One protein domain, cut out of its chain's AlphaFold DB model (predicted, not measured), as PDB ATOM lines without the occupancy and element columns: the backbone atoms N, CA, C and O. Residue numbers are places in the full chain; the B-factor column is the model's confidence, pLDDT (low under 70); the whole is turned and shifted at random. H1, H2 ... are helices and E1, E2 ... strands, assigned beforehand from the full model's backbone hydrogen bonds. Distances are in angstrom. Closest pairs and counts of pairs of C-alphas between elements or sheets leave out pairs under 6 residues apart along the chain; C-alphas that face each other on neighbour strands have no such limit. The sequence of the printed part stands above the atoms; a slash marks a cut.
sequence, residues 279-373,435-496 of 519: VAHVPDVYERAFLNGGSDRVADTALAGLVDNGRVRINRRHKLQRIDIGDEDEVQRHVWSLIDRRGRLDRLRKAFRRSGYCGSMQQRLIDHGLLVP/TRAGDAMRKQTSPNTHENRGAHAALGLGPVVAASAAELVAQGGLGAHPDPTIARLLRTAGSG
ATOM      1  N   VAL A 279     146.824 125.505 149.459       55.03
ATOM      2  CA  VAL A 279     146.165 124.379 150.150       55.03
ATOM      3  C   VAL A 279     144.633 124.471 150.008       55.03
ATOM      4  O   VAL A 279     143.930 123.511 150.309       55.03
ATOM      5  N   ALA A 280     144.121 125.602 149.505       60.50
ATOM      6  CA  ALA A 280     142.712 125.844 149.215       60.50
ATOM      7  C   ALA A 280     142.237 125.371 147.821       60.50
ATOM      8  O   ALA A 280     141.040 125.459 147.548       60.50
ATOM      9  N   HIS A 281     143.111 124.871 146.930       71.25
ATOM     10  CA  HIS A 281     142.664 124.394 145.608       71.25
ATOM     11  C   HIS A 281     141.805 123.128 145.729       71.25
ATOM     12  O   HIS A 281     142.321 122.040 145.993       71.25
ATOM     13  N   VAL A 282     140.495 123.267 145.504       73.56
ATOM     14  CA  VAL A 282     139.537 122.154 145.460       73.56
ATOM     15  C   VAL A 282     139.661 121.452 144.101       73.56
ATOM     16  O   VAL A 282     139.286 122.044 143.089       73.56
ATOM     17  N   PRO A 283     140.162 120.201 144.026       74.31
ATOM     18  CA  PRO A 283     140.431 119.578 142.737       74.31
ATOM     19  C   PRO A 283     139.136 119.145 142.043       74.31
ATOM     20  O   PRO A 283     138.305 118.426 142.613       74.31
ATOM     21  N   ASP A 284     139.002 119.528 140.779       84.44
ATOM     22  CA  ASP A 284     137.876 119.146 139.928       84.44
ATOM     23  C   ASP A 284     137.793 117.611 139.722       84.44
ATOM     24  O   ASP A 284     138.761 116.878 139.942       84.44
ATOM     25  N   VAL A 285     136.631 117.091 139.309       85.31
ATOM     26  CA  VAL A 285     136.368 115.656 139.085       85.31
ATOM     27  C   VAL A 285     137.437 115.020 138.185       85.31
ATOM     28  O   VAL A 285     137.926 113.925 138.483       85.31
ATOM     29  N   TYR A 286     137.871 115.714 137.126       86.81
ATOM     30  CA  TYR A 286     138.916 115.217 136.227       86.81
ATOM     31  C   TYR A 286     140.317 115.256 136.861       86.81
ATOM     32  O   TYR A 286     141.132 114.362 136.623       86.81
ATOM     33  N   GLU A 287     140.600 116.224 137.734       87.31
ATOM     34  CA  GLU A 287     141.861 116.289 138.482       87.31
ATOM     35  C   GLU A 287     141.924 115.197 139.560       87.31
ATOM     36  O   GLU A 287     142.945 114.517 139.705       87.31
ATOM     37  N   ARG A 288     140.800 114.921 140.235       86.50
ATOM     38  CA  ARG A 288     140.631 113.780 141.150       86.50
ATOM     39  C   ARG A 288     140.790 112.443 140.419       86.50
ATOM     40  O   ARG A 288     141.510 111.566 140.898       86.50
ATOM     41  N   ALA A 289     140.234 112.302 139.215       85.94
ATOM     42  CA  ALA A 289     140.482 111.150 138.346       85.94
ATOM     43  C   ALA A 289     141.980 110.990 138.004       85.94
ATOM     44  O   ALA A 289     142.532 109.884 138.097       85.94
ATOM     45  N   PHE A 290     142.682 112.085 137.686       87.00
ATOM     46  CA  PHE A 290     144.130 112.068 137.448       87.00
ATOM     47  C   PHE A 290     144.904 111.645 138.712       87.00
ATOM     48  O   PHE A 290     145.810 110.809 138.641       87.00
ATOM     49  N   LEU A 291     144.494 112.124 139.889       84.88
ATOM     50  CA  LEU A 291     145.023 111.706 141.191       84.88
ATOM     51  C   LEU A 291     144.665 110.269 141.589       84.88
ATOM     52  O   LEU A 291     145.316 109.730 142.481       84.88
ATOM     53  N   ASN A 292     143.716 109.609 140.921       82.56
ATOM     54  CA  ASN A 292     143.362 108.211 141.186       82.56
ATOM     55  C   ASN A 292     144.045 107.215 140.241       82.56
ATOM     56  O   ASN A 292     144.540 106.187 140.712       82.56
ATOM     57  N   GLY A 293     144.198 107.526 138.948       76.50
ATOM     58  CA  GLY A 293     144.864 106.625 137.986       76.50
ATOM     59  C   GLY A 293     145.685 107.284 136.871       76.50
ATOM     60  O   GLY A 293     146.210 106.578 136.010       76.50
ATOM     61  N   GLY A 294     145.852 108.608 136.894       86.25
ATOM     62  CA  GLY A 294     146.522 109.383 135.847       86.25
ATOM     63  C   GLY A 294     145.663 109.561 134.591       86.25
ATOM     64  O   GLY A 294     144.451 109.359 134.616       86.25
ATOM     65  N   SER A 295     146.310 109.911 133.476       86.56
ATOM     66  CA  SER A 295     145.664 110.198 132.178       86.56
ATOM     67  C   SER A 295     144.602 109.181 131.733       86.56
ATOM     68  O   SER A 295     143.516 109.568 131.308       86.56
ATOM     69  N   ASP A 296     144.878 107.884 131.882       86.88
ATOM     70  CA  ASP A 296     143.968 106.814 131.469       86.88
ATOM     71  C   ASP A 296     142.679 106.797 132.323       86.88
ATOM     72  O   ASP A 296     141.613 106.482 131.803       86.88
ATOM     73  N   ARG A 297     142.742 107.211 133.600       87.44
ATOM     74  CA  ARG A 297     141.570 107.348 134.485       87.44
ATOM     75  C   ARG A 297     140.746 108.598 134.168       87.44
ATOM     76  O   ARG A 297     139.528 108.541 134.292       87.44
ATOM     77  N   VAL A 298     141.367 109.687 133.709       88.88
ATOM     78  CA  VAL A 298     140.636 110.868 133.205       88.88
ATOM     79  C   VAL A 298     139.869 110.528 131.930       88.88
ATOM     80  O   VAL A 298     138.682 110.829 131.836       88.88
ATOM     81  N   ALA A 299     140.503 109.820 130.990       89.00
ATOM     82  CA  ALA A 299     139.832 109.343 129.781       89.00
ATOM     83  C   ALA A 299     138.661 108.391 130.102       89.00
ATOM     84  O   ALA A 299     137.601 108.506 129.492       89.00
ATOM     85  N   ASP A 300     138.830 107.491 131.078       89.06
ATOM     86  CA  ASP A 300     137.756 106.625 131.587       89.06
ATOM     87  C   ASP A 300     136.588 107.435 132.194       89.06
ATOM     88  O   ASP A 300     135.429 107.110 131.960       89.06
ATOM     89  N   THR A 301     136.900 108.490 132.954       89.44
ATOM     90  CA  THR A 301     135.943 109.371 133.657       89.44
ATOM     91  C   THR A 301     135.103 110.192 132.683       89.44
ATOM     92  O   THR A 301     133.877 110.172 132.747       89.44
ATOM     93  N   ALA A 302     135.755 110.858 131.729       89.69
ATOM     94  CA  ALA A 302     135.077 111.607 130.678       89.69
ATOM     95  C   ALA A 302     134.248 110.685 129.766       89.69
ATOM     96  O   ALA A 302     133.142 111.040 129.375       89.69
ATOM     97  N   LEU A 303     134.738 109.472 129.472       88.50
ATOM     98  CA  LEU A 303     133.957 108.481 128.732       88.50
ATOM     99  C   LEU A 303     132.713 108.023 129.507       88.50
ATOM    100  O   LEU A 303     131.682 107.808 128.881       88.50
ATOM    101  N   ALA A 304     132.791 107.875 130.832       87.62
ATOM    102  CA  ALA A 304     131.627 107.550 131.652       87.62
ATOM    103  C   ALA A 304     130.559 108.651 131.561       87.62
ATOM    104  O   ALA A 304     129.421 108.337 131.229       87.62
ATOM    105  N   GLY A 305     130.937 109.926 131.723       86.31
ATOM    106  CA  GLY A 305     130.022 111.062 131.529       86.31
ATOM    107  C   GLY A 305     129.391 111.098 130.130       86.31
ATOM    108  O   GLY A 305     128.179 111.223 129.999       86.31
ATOM    109  N   LEU A 306     130.181 110.871 129.073       87.31
ATOM    110  CA  LEU A 306     129.679 110.797 127.692       87.31
ATOM    111  C   LEU A 306     128.719 109.621 127.433       87.31
ATOM    112  O   LEU A 306     127.899 109.696 126.516       87.31
ATOM    113  N   VAL A 307     128.839 108.522 128.181       87.31
ATOM    114  CA  VAL A 307     127.936 107.363 128.086       87.31
ATOM    115  C   VAL A 307     126.643 107.612 128.867       87.31
ATOM    116  O   VAL A 307     125.572 107.317 128.341       87.31
ATOM    117  N   ASP A 308     126.740 108.199 130.061       84.69
ATOM    118  CA  ASP A 308     125.607 108.588 130.918       84.69
ATOM    119  C   ASP A 308     124.726 109.637 130.212       84.69
ATOM    120  O   ASP A 308     123.517 109.467 130.072       84.69
ATOM    121  N   ASN A 309     125.362 110.642 129.596       83.19
ATOM    122  CA  ASN A 309     124.726 111.666 128.757       83.19
ATOM    123  C   ASN A 309     124.222 111.138 127.391       83.19
ATOM    124  O   ASN A 309     123.796 111.920 126.540       83.19
ATOM    125  N   GLY A 310     124.328 109.832 127.114       82.81
ATOM    126  CA  GLY A 310     123.851 109.200 125.876       82.81
ATOM    127  C   GLY A 310     124.602 109.584 124.590       82.81
ATOM    128  O   GLY A 310     124.196 109.171 123.504       82.81
ATOM    129  N   ARG A 311     125.705 110.342 124.677       82.38
ATOM    130  CA  ARG A 311     126.482 110.856 123.527       82.38
ATOM    131  C   ARG A 311     127.431 109.820 122.923       82.38
ATOM    132  O   ARG A 311     127.761 109.886 121.735       82.38
ATOM    133  N   VAL A 312     127.848 108.828 123.711       84.31
ATOM    134  CA  VAL A 312     128.679 107.699 123.268       84.31
ATOM    135  C   VAL A 312     128.013 106.381 123.638       84.31
ATOM    136  O   VAL A 312     127.697 106.128 124.794       84.31
ATOM    137  N   ARG A 313     127.866 105.479 122.661       83.81
ATOM    138  CA  ARG A 313     127.345 104.124 122.884       83.81
ATOM    139  C   ARG A 313     128.439 103.081 122.742       83.81
ATOM    140  O   ARG A 313     129.255 103.116 121.820       83.81
ATOM    141  N   ILE A 314     128.417 102.100 123.638       82.25
ATOM    142  CA  ILE A 314     129.329 100.958 123.616       82.25
ATOM    143  C   ILE A 314     128.599  99.776 122.991       82.25
ATOM    144  O   ILE A 314     127.588  99.295 123.500       82.25
ATOM    145  N   ASN A 315     129.111  99.288 121.868       80.62
ATOM    146  CA  ASN A 315     128.575  98.092 121.233       80.62
ATOM    147  C   ASN A 315     129.016  96.830 122.006       80.62
ATOM    148  O   ASN A 315     130.121  96.800 122.550       80.62
ATOM    149  N   ARG A 316     128.231  95.741 121.956       74.44
ATOM    150  CA  ARG A 316     128.599  94.411 122.503       74.44
ATOM    151  C   ARG A 316     129.959  93.899 121.995       74.44
ATOM    152  O   ARG A 316     130.583  93.076 122.645       74.44
ATOM    153  N   ARG A 317     130.443  94.407 120.852       74.19
ATOM    154  CA  ARG A 317     131.794  94.151 120.302       74.19
ATOM    155  C   ARG A 317     132.905  95.056 120.882       74.19
ATOM    156  O   ARG A 317     133.943  95.205 120.240       74.19
ATOM    157  N   HIS A 318     132.677  95.705 122.026       74.25
ATOM    158  CA  HIS A 318     133.604  96.620 122.718       74.25
ATOM    159  C   HIS A 318     134.138  97.772 121.847       74.25
ATOM    160  O   HIS A 318     135.287  98.201 121.970       74.25
ATOM    161  N   LYS A 319     133.293  98.268 120.936       79.69
ATOM    162  CA  LYS A 319     133.585  99.432 120.092       79.69
ATOM    163  C   LYS A 319     132.818 100.636 120.607       79.69
ATOM    164  O   LYS A 319     131.620 100.519 120.866       79.69
ATOM    165  N   LEU A 320     133.514 101.760 120.706       82.38
ATOM    166  CA  LEU A 320     132.915 103.056 120.986       82.38
ATOM    167  C   LEU A 320     132.285 103.585 119.694       82.38
ATOM    168  O   LEU A 320     132.913 103.542 118.632       82.38
ATOM    169  N   GLN A 321     131.038 104.038 119.783       82.44
ATOM    170  CA  GLN A 321     130.305 104.679 118.697       82.44
ATOM    171  C   GLN A 321     129.853 106.058 119.177       82.44
ATOM    172  O   GLN A 321     129.167 106.180 120.189       82.44
ATOM    173  N   ARG A 322     130.282 107.086 118.447       83.88
ATOM    174  CA  ARG A 322     129.893 108.488 118.618       83.88
ATOM    175  C   ARG A 322     128.462 108.666 118.102       83.88
ATOM    176  O   ARG A 322     128.187 108.196 116.998       83.88
ATOM    177  N   ILE A 323     127.586 109.298 118.884       81.19
ATOM    178  CA  ILE A 323     126.199 109.587 118.484       81.19
ATOM    179  C   ILE A 323     126.084 111.040 118.018       81.19
ATOM    180  O   ILE A 323     125.826 111.262 116.841       81.19
ATOM    181  N   ASP A 324     126.333 112.007 118.903       75.69
ATOM    182  CA  ASP A 324     126.067 113.432 118.649       75.69
ATOM    183  C   ASP A 324     127.013 114.343 119.461       75.69
ATOM    184  O   ASP A 324     127.675 113.847 120.374       75.69
ATOM    185  N   ILE A 325     127.090 115.636 119.122       66.62
ATOM    186  CA  ILE A 325     127.816 116.686 119.861       66.62
ATOM    187  C   ILE A 325     126.861 117.321 120.876       66.62
ATOM    188  O   ILE A 325     125.896 117.970 120.481       66.62
ATOM    189  N   GLY A 326     127.125 117.172 122.175       67.94
ATOM    190  CA  GLY A 326     126.442 117.963 123.203       67.94
ATOM    191  C   GLY A 326     127.138 119.293 123.506       67.94
ATOM    192  O   GLY A 326     128.277 119.535 123.089       67.94
ATOM    193  N   ASP A 327     126.484 120.129 124.317       66.69
ATOM    194  CA  ASP A 327     127.240 121.051 125.161       66.69
ATOM    195  C   ASP A 327     127.851 120.235 126.306       66.69
ATOM    196  O   ASP A 327     127.164 119.746 127.200       66.69
ATOM    197  N   GLU A 328     129.139 119.956 126.162       72.75
ATOM    198  CA  GLU A 328     129.915 119.023 126.970       72.75
ATOM    199  C   GLU A 328     131.039 119.796 127.672       72.75
ATOM    200  O   GLU A 328     131.569 120.763 127.113       72.75
ATOM    201  N   ASP A 329     131.474 119.339 128.850       80.88
ATOM    202  CA  ASP A 329     132.692 119.855 129.491       80.88
ATOM    203  C   ASP A 329     133.860 119.873 128.493       80.88
ATOM    204  O   ASP A 329     133.983 118.975 127.656       80.88
ATOM    205  N   GLU A 330     134.786 120.826 128.620       84.19
ATOM    206  CA  GLU A 330     135.969 120.917 127.746       84.19
ATOM    207  C   GLU A 330     136.721 119.569 127.639       84.19
ATOM    208  O   GLU A 330     137.103 119.137 126.547       84.19
ATOM    209  N   VAL A 331     136.842 118.848 128.761       83.62
ATOM    210  CA  VAL A 331     137.461 117.514 128.834       83.62
ATOM    211  C   VAL A 331     136.651 116.458 128.074       83.62
ATOM    212  O   VAL A 331     137.234 115.651 127.346       83.62
ATOM    213  N   GLN A 332     135.321 116.458 128.223       86.31
ATOM    214  CA  GLN A 332     134.424 115.531 127.526       86.31
ATOM    215  C   GLN A 332     134.448 115.793 126.021       86.31
ATOM    216  O   GLN A 332     134.744 114.867 125.269       86.31
ATOM    217  N   ARG A 333     134.297 117.052 125.592       85.62
ATOM    218  CA  ARG A 333     134.378 117.483 124.189       85.62
ATOM    219  C   ARG A 333     135.713 117.086 123.544       85.62
ATOM    220  O   ARG A 333     135.752 116.598 122.409       85.62
ATOM    221  N   HIS A 334     136.825 117.220 124.272       86.25
ATOM    222  CA  HIS A 334     138.140 116.783 123.794       86.25
ATOM    223  C   HIS A 334     138.239 115.255 123.674       86.25
ATOM    224  O   HIS A 334     138.677 114.744 122.642       86.25
ATOM    225  N   VAL A 335     137.779 114.499 124.676       86.62
ATOM    226  CA  VAL A 335     137.732 113.023 124.633       86.62
ATOM    227  C   VAL A 335     136.818 112.528 123.510       86.62
ATOM    228  O   VAL A 335     137.227 111.653 122.746       86.62
ATOM    229  N   TRP A 336     135.643 113.133 123.340       86.50
ATOM    230  CA  TRP A 336     134.702 112.897 122.248       86.50
ATOM    231  C   TRP A 336     135.380 113.071 120.888       86.50
ATOM    232  O   TRP A 336     135.288 112.179 120.040       86.50
ATOM    233  N   SER A 337     136.155 114.150 120.704       85.88
ATOM    234  CA  SER A 337     136.886 114.425 119.458       85.88
ATOM    235  C   SER A 337     137.860 113.297 119.080       85.88
ATOM    236  O   SER A 337     137.960 112.944 117.901       85.88
ATOM    237  N   LEU A 338     138.487 112.662 120.079       84.62
ATOM    238  CA  LEU A 338     139.443 111.559 119.933       84.62
ATOM    239  C   LEU A 338     138.780 110.184 119.711       84.62
ATOM    240  O   LEU A 338     139.470 109.223 119.347       84.62
ATOM    241  N   ILE A 339     137.463 110.052 119.907       83.88
ATOM    242  CA  ILE A 339     136.723 108.814 119.619       83.88
ATOM    243  C   ILE A 339     136.522 108.689 118.106       83.88
ATOM    244  O   ILE A 339     135.552 109.197 117.543       83.88
ATOM    245  N   ASP A 340     137.439 107.987 117.442       76.25
ATOM    246  CA  ASP A 340     137.274 107.531 116.057       76.25
ATOM    247  C   ASP A 340     135.984 106.691 115.897       76.25
ATOM    248  O   ASP A 340     135.583 105.969 116.814       76.25
ATOM    249  N   ARG A 341     135.356 106.725 114.710       62.91
ATOM    250  CA  ARG A 341     134.037 106.125 114.397       62.91
ATOM    251  C   ARG A 341     133.932 104.619 114.701       62.91
ATOM    252  O   ARG A 341     132.830 104.067 114.706       62.91
ATOM    253  N   ARG A 342     135.060 103.923 114.900       61.56
ATOM    254  CA  ARG A 342     135.144 102.505 115.312       61.56
ATOM    255  C   ARG A 342     136.219 102.271 116.394       61.56
ATOM    256  O   ARG A 342     136.842 101.203 116.425       61.56
ATOM    257  N   GLY A 343     136.459 103.266 117.248       68.75
ATOM    258  CA  GLY A 343     137.513 103.274 118.263       68.75
ATOM    259  C   GLY A 343     137.400 102.157 119.312       68.75
ATOM    260  O   GLY A 343     136.309 101.720 119.682       68.75
ATOM    261  N   ARG A 344     138.558 101.707 119.816       82.50
ATOM    262  CA  ARG A 344     138.679 100.881 121.035       82.50
ATOM    263  C   ARG A 344     139.166 101.756 122.188       82.50
ATOM    264  O   ARG A 344     139.955 102.672 121.947       82.50
ATOM    265  N   LEU A 345     138.807 101.406 123.420       83.44
ATOM    266  CA  LEU A 345     139.195 102.158 124.615       83.44
ATOM    267  C   LEU A 345     140.721 102.313 124.768       83.44
ATOM    268  O   LEU A 345     141.204 103.410 125.032       83.44
ATOM    269  N   ASP A 346     141.508 101.275 124.473       83.44
ATOM    270  CA  ASP A 346     142.979 101.368 124.517       83.44
ATOM    271  C   ASP A 346     143.565 102.365 123.509       83.44
ATOM    272  O   ASP A 346     144.639 102.922 123.735       83.44
ATOM    273  N   ARG A 347     142.886 102.582 122.372       85.12
ATOM    274  CA  ARG A 347     143.289 103.601 121.392       85.12
ATOM    275  C   ARG A 347     142.916 104.992 121.890       85.12
ATOM    276  O   ARG A 347     143.753 105.879 121.785       85.12
ATOM    277  N   LEU A 348     141.730 105.148 122.484       87.00
ATOM    278  CA  LEU A 348     141.289 106.397 123.108       87.00
ATOM    279  C   LEU A 348     142.253 106.834 124.220       87.00
ATOM    280  O   LEU A 348     142.804 107.925 124.142       87.00
ATOM    281  N   ARG A 349     142.563 105.953 125.183       88.31
ATOM    282  CA  ARG A 349     143.544 106.215 126.256       88.31
ATOM    283  C   ARG A 349     144.921 106.599 125.699       88.31
ATOM    284  O   ARG A 349     145.509 107.594 126.118       88.31
ATOM    285  N   LYS A 350     145.429 105.859 124.700       86.25
ATOM    286  CA  LYS A 350     146.715 106.165 124.038       86.25
ATOM    287  C   LYS A 350     146.700 107.495 123.275       86.25
ATOM    288  O   LYS A 350     147.743 108.139 123.213       86.25
ATOM    289  N   ALA A 351     145.570 107.887 122.687       86.69
ATOM    290  CA  ALA A 351     145.408 109.167 122.001       86.69
ATOM    291  C   ALA A 351     145.319 110.325 123.007       86.69
ATOM    292  O   ALA A 351     146.080 111.282 122.898       86.69
ATOM    293  N   PHE A 352     144.488 110.193 124.045       87.50
ATOM    294  CA  PHE A 352     144.329 111.191 125.104       87.50
ATOM    295  C   PHE A 352     145.650 111.468 125.833       87.50
ATOM    296  O   PHE A 352     146.051 112.623 125.959       87.50
ATOM    297  N   ARG A 353     146.407 110.419 126.189       86.44
ATOM    298  CA  ARG A 353     147.743 110.542 126.802       86.44
ATOM    299  C   ARG A 353     148.795 111.209 125.901       86.44
ATOM    300  O   ARG A 353     149.811 111.676 126.399       86.44
ATOM    301  N   ARG A 354     148.584 111.237 124.580       85.56
ATOM    302  CA  ARG A 354     149.433 111.961 123.613       85.56
ATOM    303  C   ARG A 354     148.935 113.376 123.313       85.56
ATOM    304  O   ARG A 354     149.620 114.107 122.608       85.56
ATOM    305  N   SER A 355     147.755 113.753 123.801       85.50
ATOM    306  CA  SER A 355     147.204 115.087 123.588       85.50
ATOM    307  C   SER A 355     147.846 116.111 124.527       85.50
ATOM    308  O   SER A 355     148.159 115.796 125.677       85.50
ATOM    309  N   GLY A 356     147.992 117.354 124.057       83.44
ATOM    310  CA  GLY A 356     148.510 118.459 124.875       83.44
ATOM    311  C   GLY A 356     147.661 118.746 126.120       83.44
ATOM    312  O   GLY A 356     148.204 119.155 127.141       83.44
ATOM    313  N   TYR A 357     146.363 118.428 126.073       84.06
ATOM    314  CA  TYR A 357     145.417 118.603 127.180       84.06
ATOM    315  C   TYR A 357     145.795 117.797 128.435       84.06
ATOM    316  O   TYR A 357     145.671 118.260 129.565       84.06
ATOM    317  N   CYS A 358     146.336 116.590 128.244       84.19
ATOM    318  CA  CYS A 358     146.875 115.797 129.347       84.19
ATOM    319  C   CYS A 358     148.114 116.463 129.978       84.19
ATOM    320  O   CYS A 358     148.339 116.332 131.180       84.19
ATOM    321  N   GLY A 359     148.919 117.160 129.171       84.44
ATOM    322  CA  GLY A 359     150.110 117.878 129.619       84.44
ATOM    323  C   GLY A 359     149.772 119.135 130.418       84.44
ATOM    324  O   GLY A 359     150.345 119.332 131.485       84.44
ATOM    325  N   SER A 360     148.811 119.945 129.958       87.06
ATOM    326  CA  SER A 360     148.373 121.151 130.677       87.06
ATOM    327  C   SER A 360     147.713 120.814 132.015       87.06
ATOM    328  O   SER A 360     148.065 121.411 133.028       87.06
ATOM    329  N   MET A 361     146.838 119.802 132.056       86.25
ATOM    330  CA  MET A 361     146.269 119.295 133.311       86.25
ATOM    331  C   MET A 361     147.367 118.782 134.256       86.25
ATOM    332  O   MET A 361     147.401 119.166 135.421       86.25
ATOM    333  N   GLN A 362     148.310 117.969 133.764       86.25
ATOM    334  CA  GLN A 362     149.427 117.498 134.588       86.25
ATOM    335  C   GLN A 362     150.272 118.658 135.138       86.25
ATOM    336  O   GLN A 362     150.699 118.582 136.289       86.25
ATOM    337  N   GLN A 363     150.511 119.706 134.342       86.75
ATOM    338  CA  GLN A 363     151.278 120.871 134.776       86.75
ATOM    339  C   GLN A 363     150.558 121.619 135.903       86.75
ATOM    340  O   GLN A 363     151.170 121.805 136.949       86.75
ATOM    341  N   ARG A 364     149.248 121.895 135.773       86.19
ATOM    342  CA  ARG A 364     148.452 122.503 136.858       86.19
ATOM    343  C   ARG A 364     148.586 121.725 138.170       86.19
ATOM    344  O   ARG A 364     148.910 122.308 139.198       86.19
ATOM    345  N   LEU A 365     148.437 120.395 138.154       85.00
ATOM    346  CA  LEU A 365     148.591 119.593 139.379       85.00
ATOM    347  C   LEU A 365     150.035 119.553 139.931       85.00
ATOM    348  O   LEU A 365     150.215 119.254 141.114       85.00
ATOM    349  N   ILE A 366     151.063 119.812 139.114       86.69
ATOM    350  CA  ILE A 366     152.451 119.989 139.581       86.69
ATOM    351  C   ILE A 366     152.617 121.371 140.223       86.69
ATOM    352  O   ILE A 366     153.201 121.468 141.303       86.69
ATOM    353  N   ASP A 367     152.062 122.411 139.599       84.50
ATOM    354  CA  ASP A 367     152.098 123.786 140.099       84.50
ATOM    355  C   ASP A 367     151.390 123.865 141.466       84.50
ATOM    356  O   ASP A 367     151.994 124.313 142.439       84.50
ATOM    357  N   HIS A 368     150.199 123.260 141.595       81.12
ATOM    358  CA  HIS A 368     149.473 123.059 142.862       81.12
ATOM    359  C   HIS A 368     150.145 122.070 143.846       81.12
ATOM    360  O   HIS A 368     149.617 121.801 144.922       81.12
ATOM    361  N   GLY A 369     151.298 121.478 143.513       80.62
ATOM    362  CA  GLY A 369     152.048 120.591 144.415       80.62
ATOM    363  C   GLY A 369     151.384 119.249 144.733       80.62
ATOM    364  O   GLY A 369     151.808 118.558 145.662       80.62
ATOM    365  N   LEU A 370     150.359 118.848 143.980       82.75
ATOM    366  CA  LEU A 370     149.650 117.574 144.136       82.75
ATOM    367  C   LEU A 370     150.400 116.421 143.437       82.75
ATOM    368  O   LEU A 370     150.321 115.263 143.868       82.75
ATOM    369  N   LEU A 371     151.178 116.735 142.396       83.75
ATOM    370  CA  LEU A 371     152.018 115.794 141.656       83.75
ATOM    371  C   LEU A 371     153.518 116.081 141.761       83.75
ATOM    372  O   LEU A 371     153.969 117.220 141.777       83.75
ATOM    373  N   VAL A 372     154.307 115.005 141.749       82.44
ATOM    374  CA  VAL A 372     155.768 115.075 141.659       82.44
ATOM    375  C   VAL A 372     156.183 115.471 140.232       82.44
ATOM    376  O   VAL A 372     155.741 114.811 139.284       82.44
ATOM    377  N   PRO A 373     157.087 116.453 140.042       83.12
ATOM    378  CA  PRO A 373     157.531 116.877 138.715       83.12
ATOM    379  C   PRO A 373     158.230 115.751 137.923       83.12
ATOM    380  O   PRO A 373     158.926 114.905 138.501       83.12
ATOM    381  N   THR A 435     152.517 113.543 145.575       78.94
ATOM    382  CA  THR A 435     153.119 114.128 146.781       78.94
ATOM    383  C   THR A 435     152.341 113.685 148.024       78.94
ATOM    384  O   THR A 435     151.272 113.079 147.920       78.94
ATOM    385  N   ARG A 436     152.841 114.001 149.226       77.25
ATOM    386  CA  ARG A 436     152.060 113.797 150.462       77.25
ATOM    387  C   ARG A 436     150.723 114.554 150.447       77.25
ATOM    388  O   ARG A 436     149.755 114.025 150.979       77.25
ATOM    389  N   ALA A 437     150.658 115.731 149.816       75.00
ATOM    390  CA  ALA A 437     149.419 116.496 149.657       75.00
ATOM    391  C   ALA A 437     148.430 115.779 148.722       75.00
ATOM    392  O   ALA A 437     147.291 115.538 149.113       75.00
ATOM    393  N   GLY A 438     148.880 115.321 147.546       74.56
ATOM    394  CA  GLY A 438     148.045 114.532 146.632       74.56
ATOM    395  C   GLY A 438     147.572 113.195 147.228       74.56
ATOM    396  O   GLY A 438     146.438 112.779 147.002       74.56
ATOM    397  N   ASP A 439     148.404 112.525 148.035       78.69
ATOM    398  CA  ASP A 439     147.998 111.325 148.785       78.69
ATOM    399  C   ASP A 439     146.992 111.637 149.913       78.69
ATOM    400  O   ASP A 439     146.132 110.800 150.187       78.69
ATOM    401  N   ALA A 440     147.072 112.808 150.559       76.44
ATOM    402  CA  ALA A 440     146.115 113.244 151.580       76.44
ATOM    403  C   ALA A 440     144.756 113.615 150.967       76.44
ATOM    404  O   ALA A 440     143.735 113.094 151.411       76.44
ATOM    405  N   MET A 441     144.749 114.404 149.888       73.94
ATOM    406  CA  MET A 441     143.535 114.746 149.136       73.94
ATOM    407  C   MET A 441     142.830 113.494 148.609       73.94
ATOM    408  O   MET A 441     141.624 113.349 148.775       73.94
ATOM    409  N   ARG A 442     143.582 112.508 148.092       75.31
ATOM    410  CA  ARG A 442     142.998 111.219 147.681       75.31
ATOM    411  C   ARG A 442     142.310 110.475 148.831       75.31
ATOM    412  O   ARG A 442     141.316 109.799 148.598       75.31
ATOM    413  N   LYS A 443     142.841 110.562 150.055       72.56
ATOM    414  CA  LYS A 443     142.212 109.953 151.238       72.56
ATOM    415  C   LYS A 443     140.960 110.719 151.665       72.56
ATOM    416  O   LYS A 443     139.979 110.078 152.003       72.56
ATOM    417  N   GLN A 444     140.974 112.051 151.601       66.25
ATOM    418  CA  GLN A 444     139.811 112.887 151.921       66.25
ATOM    419  C   GLN A 444     138.663 112.700 150.918       66.25
ATOM    420  O   GLN A 444     137.511 112.617 151.326       66.25
ATOM    421  N   THR A 445     138.952 112.558 149.618       60.12
ATOM    422  CA  THR A 445     137.932 112.239 148.598       60.12
ATOM    423  C   THR A 445     137.623 110.739 148.475       60.12
ATOM    424  O   THR A 445     136.907 110.336 147.563       60.12
ATOM    425  N   SER A 446     138.170 109.888 149.343       55.12
ATOM    426  CA  SER A 446     137.748 108.492 149.428       55.12
ATOM    427  C   SER A 446     136.618 108.423 150.452       55.12
ATOM    428  O   SER A 446     136.926 108.387 151.644       55.12
ATOM    429  N   PRO A 447     135.331 108.398 150.055       50.31
ATOM    430  CA  PRO A 447     134.262 108.236 151.026       50.31
ATOM    431  C   PRO A 447     134.487 106.930 151.791       50.31
ATOM    432  O   PRO A 447     134.795 105.896 151.182       50.31
ATOM    433  N   ASN A 448     134.306 106.961 153.116       43.72
ATOM    434  CA  ASN A 448     134.210 105.756 153.936       43.72
ATOM    435  C   ASN A 448     133.028 104.936 153.404       43.72
ATOM    436  O   ASN A 448     131.870 105.147 153.757       43.72
ATOM    437  N   THR A 449     133.330 104.013 152.489       47.59
ATOM    438  CA  THR A 449     132.375 103.383 151.557       47.59
ATOM    439  C   THR A 449     131.437 102.373 152.251       47.59
ATOM    440  O   THR A 449     130.554 101.778 151.623       47.59
ATOM    441  N   HIS A 450     131.594 102.234 153.570       42.16
ATOM    442  CA  HIS A 450     130.734 101.484 154.483       42.16
ATOM    443  C   HIS A 450     129.872 102.379 155.392       42.16
ATOM    444  O   HIS A 450     128.818 101.934 155.827       42.16
ATOM    445  N   GLU A 451     130.267 103.629 155.645       43.56
ATOM    446  CA  GLU A 451     129.650 104.491 156.665       43.56
ATOM    447  C   GLU A 451     128.576 105.404 156.048       43.56
ATOM    448  O   GLU A 451     127.400 105.330 156.408       43.56
ATOM    449  N   ASN A 452     128.919 106.149 154.988       41.94
ATOM    450  CA  ASN A 452     127.958 107.044 154.323       41.94
ATOM    451  C   ASN A 452     126.855 106.308 153.545       41.94
ATOM    452  O   ASN A 452     125.800 106.889 153.299       41.94
ATOM    453  N   ARG A 453     127.036 105.025 153.193       46.44
ATOM    454  CA  ARG A 453     125.930 104.220 152.635       46.44
ATOM    455  C   ARG A 453     124.817 103.986 153.654       46.44
ATOM    456  O   ARG A 453     123.659 103.952 153.257       46.44
ATOM    457  N   GLY A 454     125.162 103.861 154.938       43.31
ATOM    458  CA  GLY A 454     124.187 103.811 156.024       43.31
ATOM    459  C   GLY A 454     123.523 105.170 156.233       43.31
ATOM    460  O   GLY A 454     122.302 105.251 156.225       43.31
ATOM    461  N   ALA A 455     124.311 106.246 156.333       43.94
ATOM    462  CA  ALA A 455     123.790 107.590 156.596       43.94
ATOM    463  C   ALA A 455     122.829 108.106 155.505       43.94
ATOM    464  O   ALA A 455     121.744 108.585 155.826       43.94
ATOM    465  N   HIS A 456     123.173 107.963 154.219       44.44
ATOM    466  CA  HIS A 456     122.278 108.390 153.135       44.44
ATOM    467  C   HIS A 456     121.018 107.516 153.024       44.44
ATOM    468  O   HIS A 456     119.959 108.043 152.709       44.44
ATOM    469  N   ALA A 457     121.094 106.218 153.342       44.75
ATOM    470  CA  ALA A 457     119.909 105.355 153.397       44.75
ATOM    471  C   ALA A 457     119.015 105.639 154.623       44.75
ATOM    472  O   ALA A 457     117.796 105.543 154.527       44.75
ATOM    473  N   ALA A 458     119.607 106.004 155.764       46.97
ATOM    474  CA  ALA A 458     118.890 106.270 157.013       46.97
ATOM    475  C   ALA A 458     118.162 107.624 157.024       46.97
ATOM    476  O   ALA A 458     117.148 107.765 157.702       46.97
ATOM    477  N   LEU A 459     118.649 108.614 156.269       51.84
ATOM    478  CA  LEU A 459     118.053 109.954 156.208       51.84
ATOM    479  C   LEU A 459     116.833 110.064 155.275       51.84
ATOM    480  O   LEU A 459     116.296 111.158 155.124       51.84
ATOM    481  N   GLY A 460     116.409 108.985 154.606       39.75
ATOM    482  CA  GLY A 460     115.248 108.989 153.696       39.75
ATOM    483  C   GLY A 460     115.418 109.834 152.423       39.75
ATOM    484  O   GLY A 460     114.588 109.768 151.517       39.75
ATOM    485  N   LEU A 461     116.516 110.584 152.317       44.34
ATOM    486  CA  LEU A 461     116.986 111.195 151.086       44.34
ATOM    487  C   LEU A 461     117.235 110.071 150.076       44.34
ATOM    488  O   LEU A 461     118.096 109.217 150.282       44.34
ATOM    489  N   GLY A 462     116.478 110.078 148.976       40.34
ATOM    490  CA  GLY A 462     116.723 109.191 147.839       40.34
ATOM    491  C   GLY A 462     118.128 109.385 147.242       40.34
ATOM    492  O   GLY A 462     118.928 110.162 147.766       40.34
ATOM    493  N   PRO A 463     118.462 108.722 146.120       42.91
ATOM    494  CA  PRO A 463     119.799 108.762 145.513       42.91
ATOM    495  C   PRO A 463     120.107 110.122 144.843       42.91
ATOM    496  O   PRO A 463     120.282 110.209 143.635       42.91
ATOM    497  N   VAL A 464     120.148 111.194 145.639       40.78
ATOM    498  CA  VAL A 464     120.175 112.613 145.233       40.78
ATOM    499  C   VAL A 464     121.437 113.329 145.746       40.78
ATOM    500  O   VAL A 464     121.685 114.481 145.416       40.78
ATOM    501  N   VAL A 465     122.343 112.600 146.407       42.78
ATOM    502  CA  VAL A 465     123.784 112.803 146.170       42.78
ATOM    503  C   VAL A 465     124.262 111.693 145.234       42.78
ATOM    504  O   VAL A 465     125.116 110.871 145.566       42.78
ATOM    505  N   ALA A 466     123.642 111.635 144.051       44.81
ATOM    506  CA  ALA A 466     124.148 110.856 142.935       44.81
ATOM    507  C   ALA A 466     125.466 111.485 142.474       44.81
ATOM    508  O   ALA A 466     125.486 112.333 141.583       44.81
ATOM    509  N   ALA A 467     126.571 111.055 143.090       60.12
ATOM    510  CA  ALA A 467     127.889 111.184 142.489       60.12
ATOM    511  C   ALA A 467     127.765 110.676 141.046       60.12
ATOM    512  O   ALA A 467     127.370 109.526 140.827       60.12
ATOM    513  N   SER A 468     128.004 111.560 140.077       69.25
ATOM    514  CA  SER A 468     127.745 111.280 138.663       69.25
ATOM    515  C   SER A 468     128.493 110.023 138.208       69.25
ATOM    516  O   SER A 468     129.498 109.637 138.817       69.25
ATOM    517  N   ALA A 469     128.073 109.380 137.110       74.19
ATOM    518  CA  ALA A 469     128.821 108.235 136.585       74.19
ATOM    519  C   ALA A 469     130.304 108.581 136.342       74.19
ATOM    520  O   ALA A 469     131.180 107.739 136.548       74.19
ATOM    521  N   ALA A 470     130.590 109.842 135.990       76.56
ATOM    522  CA  ALA A 470     131.936 110.398 135.954       76.56
ATOM    523  C   ALA A 470     132.610 110.393 137.340       76.56
ATOM    524  O   ALA A 470     133.685 109.819 137.469       76.56
ATOM    525  N   GLU A 471     132.012 110.956 138.392       77.12
ATOM    526  CA  GLU A 471     132.626 110.995 139.730       77.12
ATOM    527  C   GLU A 471     132.855 109.599 140.341       77.12
ATOM    528  O   GLU A 471     133.930 109.325 140.886       77.12
ATOM    529  N   LEU A 472     131.909 108.670 140.174       78.38
ATOM    530  CA  LEU A 472     132.080 107.280 140.605       78.38
ATOM    531  C   LEU A 472     133.233 106.592 139.859       78.38
ATOM    532  O   LEU A 472     134.059 105.907 140.472       78.38
ATOM    533  N   VAL A 473     133.352 106.814 138.545       79.25
ATOM    534  CA  VAL A 473     134.462 106.289 137.736       79.25
ATOM    535  C   VAL A 473     135.778 107.019 138.019       79.25
ATOM    536  O   VAL A 473     136.829 106.378 137.975       79.25
ATOM    537  N   ALA A 474     135.762 108.298 138.396       79.62
ATOM    538  CA  ALA A 474     136.939 109.044 138.832       79.62
ATOM    539  C   ALA A 474     137.550 108.433 140.098       79.62
ATOM    540  O   ALA A 474     138.776 108.349 140.209       79.62
ATOM    541  N   GLN A 475     136.705 107.972 141.026       78.56
ATOM    542  CA  GLN A 475     137.101 107.338 142.284       78.56
ATOM    543  C   GLN A 475     137.457 105.849 142.102       78.56
ATOM    544  O   GLN A 475     138.602 105.451 142.325       78.56
ATOM    545  N   GLY A 476     136.506 105.022 141.656       72.62
ATOM    546  CA  GLY A 476     136.646 103.560 141.582       72.62
ATOM    547  C   GLY A 476     137.102 102.998 140.228       72.62
ATOM    548  O   GLY A 476     137.369 101.801 140.104       72.62
ATOM    549  N   GLY A 477     137.222 103.832 139.193       81.81
ATOM    550  CA  GLY A 477     137.433 103.385 137.814       81.81
ATOM    551  C   GLY A 477     136.173 102.802 137.171       81.81
ATOM    552  O   GLY A 477     135.105 102.756 137.768       81.81
ATOM    553  N   LEU A 478     136.306 102.301 135.939       79.44
ATOM    554  CA  LEU A 478     135.186 101.824 135.102       79.44
ATOM    555  C   LEU A 478     134.290 100.744 135.741       79.44
ATOM    556  O   LEU A 478     133.176 100.529 135.278       79.44
ATOM    557  N   GLY A 479     134.777 100.043 136.770       75.62
ATOM    558  CA  GLY A 479     133.994  99.058 137.519       75.62
ATOM    559  C   GLY A 479     133.013  99.658 138.533       75.62
ATOM    560  O   GLY A 479     132.158  98.926 139.013       75.62
ATOM    561  N   ALA A 480     133.132 100.952 138.848       78.75
ATOM    562  CA  ALA A 480     132.258 101.683 139.768       78.75
ATOM    563  C   ALA A 480     131.130 102.459 139.057       78.75
ATOM    564  O   ALA A 480     130.383 103.181 139.708       78.75
ATOM    565  N   HIS A 481     131.005 102.321 137.734       79.12
ATOM    566  CA  HIS A 481     129.911 102.913 136.963       79.12
ATOM    567  C   HIS A 481     128.542 102.404 137.479       79.12
ATOM    568  O   HIS A 481     128.423 101.199 137.714       79.12
ATOM    569  N   PRO A 482     127.517 103.270 137.636       78.56
ATOM    570  CA  PRO A 482     126.264 102.918 138.313       78.56
ATOM    571  C   PRO A 482     125.487 101.781 137.632       78.56
ATOM    572  O   PRO A 482     125.025 100.871 138.317       78.56
ATOM    573  N   ASP A 483     125.393 101.764 136.296       80.19
ATOM    574  CA  ASP A 483     124.882 100.590 135.567       80.19
ATOM    575  C   ASP A 483     125.952  99.471 135.496       80.19
ATOM    576  O   ASP A 483     126.984  99.661 134.832       80.19
ATOM    577  N   PRO A 484     125.711  98.279 136.088       78.06
ATOM    578  CA  PRO A 484     126.642  97.149 136.056       78.06
ATOM    579  C   PRO A 484     126.836  96.545 134.655       78.06
ATOM    580  O   PRO A 484     127.854  95.893 134.397       78.06
ATOM    581  N   THR A 485     125.894  96.749 133.732       80.50
ATOM    582  CA  THR A 485     125.979  96.310 132.332       80.50
ATOM    583  C   THR A 485     126.998  97.153 131.578       80.50
ATOM    584  O   THR A 485     127.925  96.608 130.969       80.50
ATOM    585  N   ILE A 486     126.880  98.481 131.676       78.94
ATOM    586  CA  ILE A 486     127.858  99.429 131.134       78.94
ATOM    587  C   ILE A 486     129.220  99.247 131.821       78.94
ATOM    588  O   ILE A 486     130.225  99.127 131.118       78.94
ATOM    589  N   ALA A 487     129.268  99.092 133.152       80.50
ATOM    590  CA  ALA A 487     130.500  98.809 133.897       80.50
ATOM    591  C   ALA A 487     131.223  97.557 133.366       80.50
ATOM    592  O   ALA A 487     132.431  97.571 133.107       80.50
ATOM    593  N   ARG A 488     130.477  96.462 133.141       79.94
ATOM    594  CA  ARG A 488     131.014  95.218 132.574       79.94
ATOM    595  C   ARG A 488     131.561  95.449 131.168       79.94
ATOM    596  O   ARG A 488     132.708  95.078 130.922       79.94
ATOM    597  N   LEU A 489     130.784  96.085 130.285       79.69
ATOM    598  CA  LEU A 489     131.176  96.378 128.901       79.69
ATOM    599  C   LEU A 489     132.436  97.253 128.825       79.69
ATOM    600  O   LEU A 489     133.351  96.915 128.069       79.69
ATOM    601  N   LEU A 490     132.509  98.317 129.633       78.25
ATOM    602  CA  LEU A 490     133.665  99.210 129.767       78.25
ATOM    603  C   LEU A 490     134.905  98.467 130.277       78.25
ATOM    604  O   LEU A 490     135.975  98.571 129.675       78.25
ATOM    605  N   ARG A 491     134.764  97.662 131.340       77.44
ATOM    606  CA  ARG A 491     135.873  96.879 131.909       77.44
ATOM    607  C   ARG A 491     136.470  95.921 130.877       77.44
ATOM    608  O   ARG A 491     137.684  95.905 130.702       77.44
ATOM    609  N   THR A 492     135.627  95.182 130.151       70.94
ATOM    610  CA  THR A 492     136.065  94.285 129.064       70.94
ATOM    611  C   THR A 492     136.612  95.026 127.838       70.94
ATOM    612  O   THR A 492     137.499  94.517 127.161       70.94
ATOM    613  N   ALA A 493     136.145  96.249 127.563       65.69
ATOM    614  CA  ALA A 493     136.688  97.077 126.486       65.69
ATOM    615  C   ALA A 493     138.094  97.619 126.794       65.69
ATOM    616  O   ALA A 493     138.842  97.923 125.866       65.69
ATOM    617  N   GLY A 494     138.440  97.741 128.080       57.53
ATOM    618  CA  GLY A 494     139.742  98.204 128.566       57.53
ATOM    619  C   GLY A 494     140.741  97.100 128.924       57.53
ATOM    620  O   GLY A 494     141.837  97.432 129.370       57.53
ATOM    621  N   SER A 495     140.385  95.819 128.763       57.22
ATOM    622  CA  SER A 495     141.261  94.656 128.990       57.22
ATOM    623  C   SER A 495     141.707  94.017 127.666       57.22
ATOM    624  O   SER A 495     141.611  92.804 127.478       57.22
ATOM    625  N   GLY A 496     142.128  94.840 126.701       42.19
ATOM    626  CA  GLY A 496     142.391  94.433 125.319       42.19
ATOM    627  C   GLY A 496     143.679  93.627 125.105       42.19
ATOM    628  O   GLY A 496     144.618  94.128 124.487       42.19
TER     629      GLY A 496
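This is residues 279 to 373 and 435 to 496 of the 519 residues of the protein "TIGR04222 domain-containing membrane protein" of Saccharopolyspora sp. 16K309 (UniProt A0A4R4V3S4). Helix H2 runs through the middle of this helical domain, with H1 and H8 packed along one side of it as a three-helix core and H3 and H4 crossing it on another. A small two-strand hairpin, E1 and E2, sits by the later part of H2, while H5, H6 and H9 lie round the outside and a thin loop through H7 sticks out at residues 448 to 455 and 457 to 463. The printed part has 157 residues, with nine named helices and two named strands in the order H1, H2, E1, E2, H3, H4, H5, H6, H7, H8, H9; the sheet E1 - E2 is antiparallel and the class is mostly helix. The whole is compact, with a radius of gyration of the C-alphas of 16.0 A and spans of 43 by 41 by 30 A.

H1, residues 285 to 293, touches H2, residues 295 to 308, at a steep tilt of 48 degrees, opposite ways; the closest C-alphas, of Ala 289 and Val 298, are 5.2 A apart, and H2 touches H1 with residues 296 to 302 alone. H2 is the hub, touching four helices. E1, residues 312 to 314, and E2, residues 320 to 322, form a hairpin, antiparallel at 151 degrees, with N 313 and O 321 within hydrogen-bond range at 2.9 A and N 321 and O 313 also at 2.9 A. The closest C-alphas of H2 and E1 are those of Leu 306 and Val 312, 5.5 A apart. H3, residues 330 to 338, touches H2 about perpendicular at 87 degrees, closest at C-alphas 302 and 332, 5.1 A. H4, residues 345 to 352, touches H2 at a steep tilt of 64 degrees, closest at C-alphas 296 and 349, 5.3 A, with residues 295 to 300 of H2 alone. H3 and H4 touch too, closest at C-alphas 338 and 348, 6.3 A. H5, residues 356 to 367, is close to H1 but not clearly touching, closest at C-alphas 287 and 361, 7.4 A. H6, residues 436 to 444, touches H1 at a steep tilt of 69 degrees, only just short of perpendicular, closest at C-alphas 291 and 442, 6.8 A. H7, residues 452 to 458, touches no helix. H8, residues 469 to 476, touches H1 at a shallow tilt of 30 degrees, the same way, closest at C-alphas 289 and 474, 4.2 A. H8 also touches H2, opposite ways, at a shallow tilt of 34 degrees, only just short of steep, closest at C-alphas 301 and 470, 4.7 A. H9, residues 484 to 493, is near H2, with 8 pairs of C-alphas within 10 A. In each of the nine helices every O i to N i+4 pair is within hydrogen-bond range.

H1 begins at C-alpha 285, (136.368, 115.656, 139.085). H2, the longest helix, measures 20.2 A from C-alpha 295 to C-alpha 308, at (125.607, 108.588, 130.918). H5 measures 16.5 A, H9 13.9 A and H3 12.7 A, while H1 and H6 each measure 12.4 A. H9 ends at C-alpha 493, (136.688, 97.077, 126.486).

The two C-alphas farthest apart are those of Arg 354 and Gly 460, 45.6 A. Residues 374 to 434 are not printed, and C-alphas 373 and 435 are 9.6 A apart across the cut, which lies in the link from H5 to H6. Of the links that are printed whole, none is long. The mean pLDDT of the printed part is 75.1; 37 residues are under 70, among them residues 444 to 468.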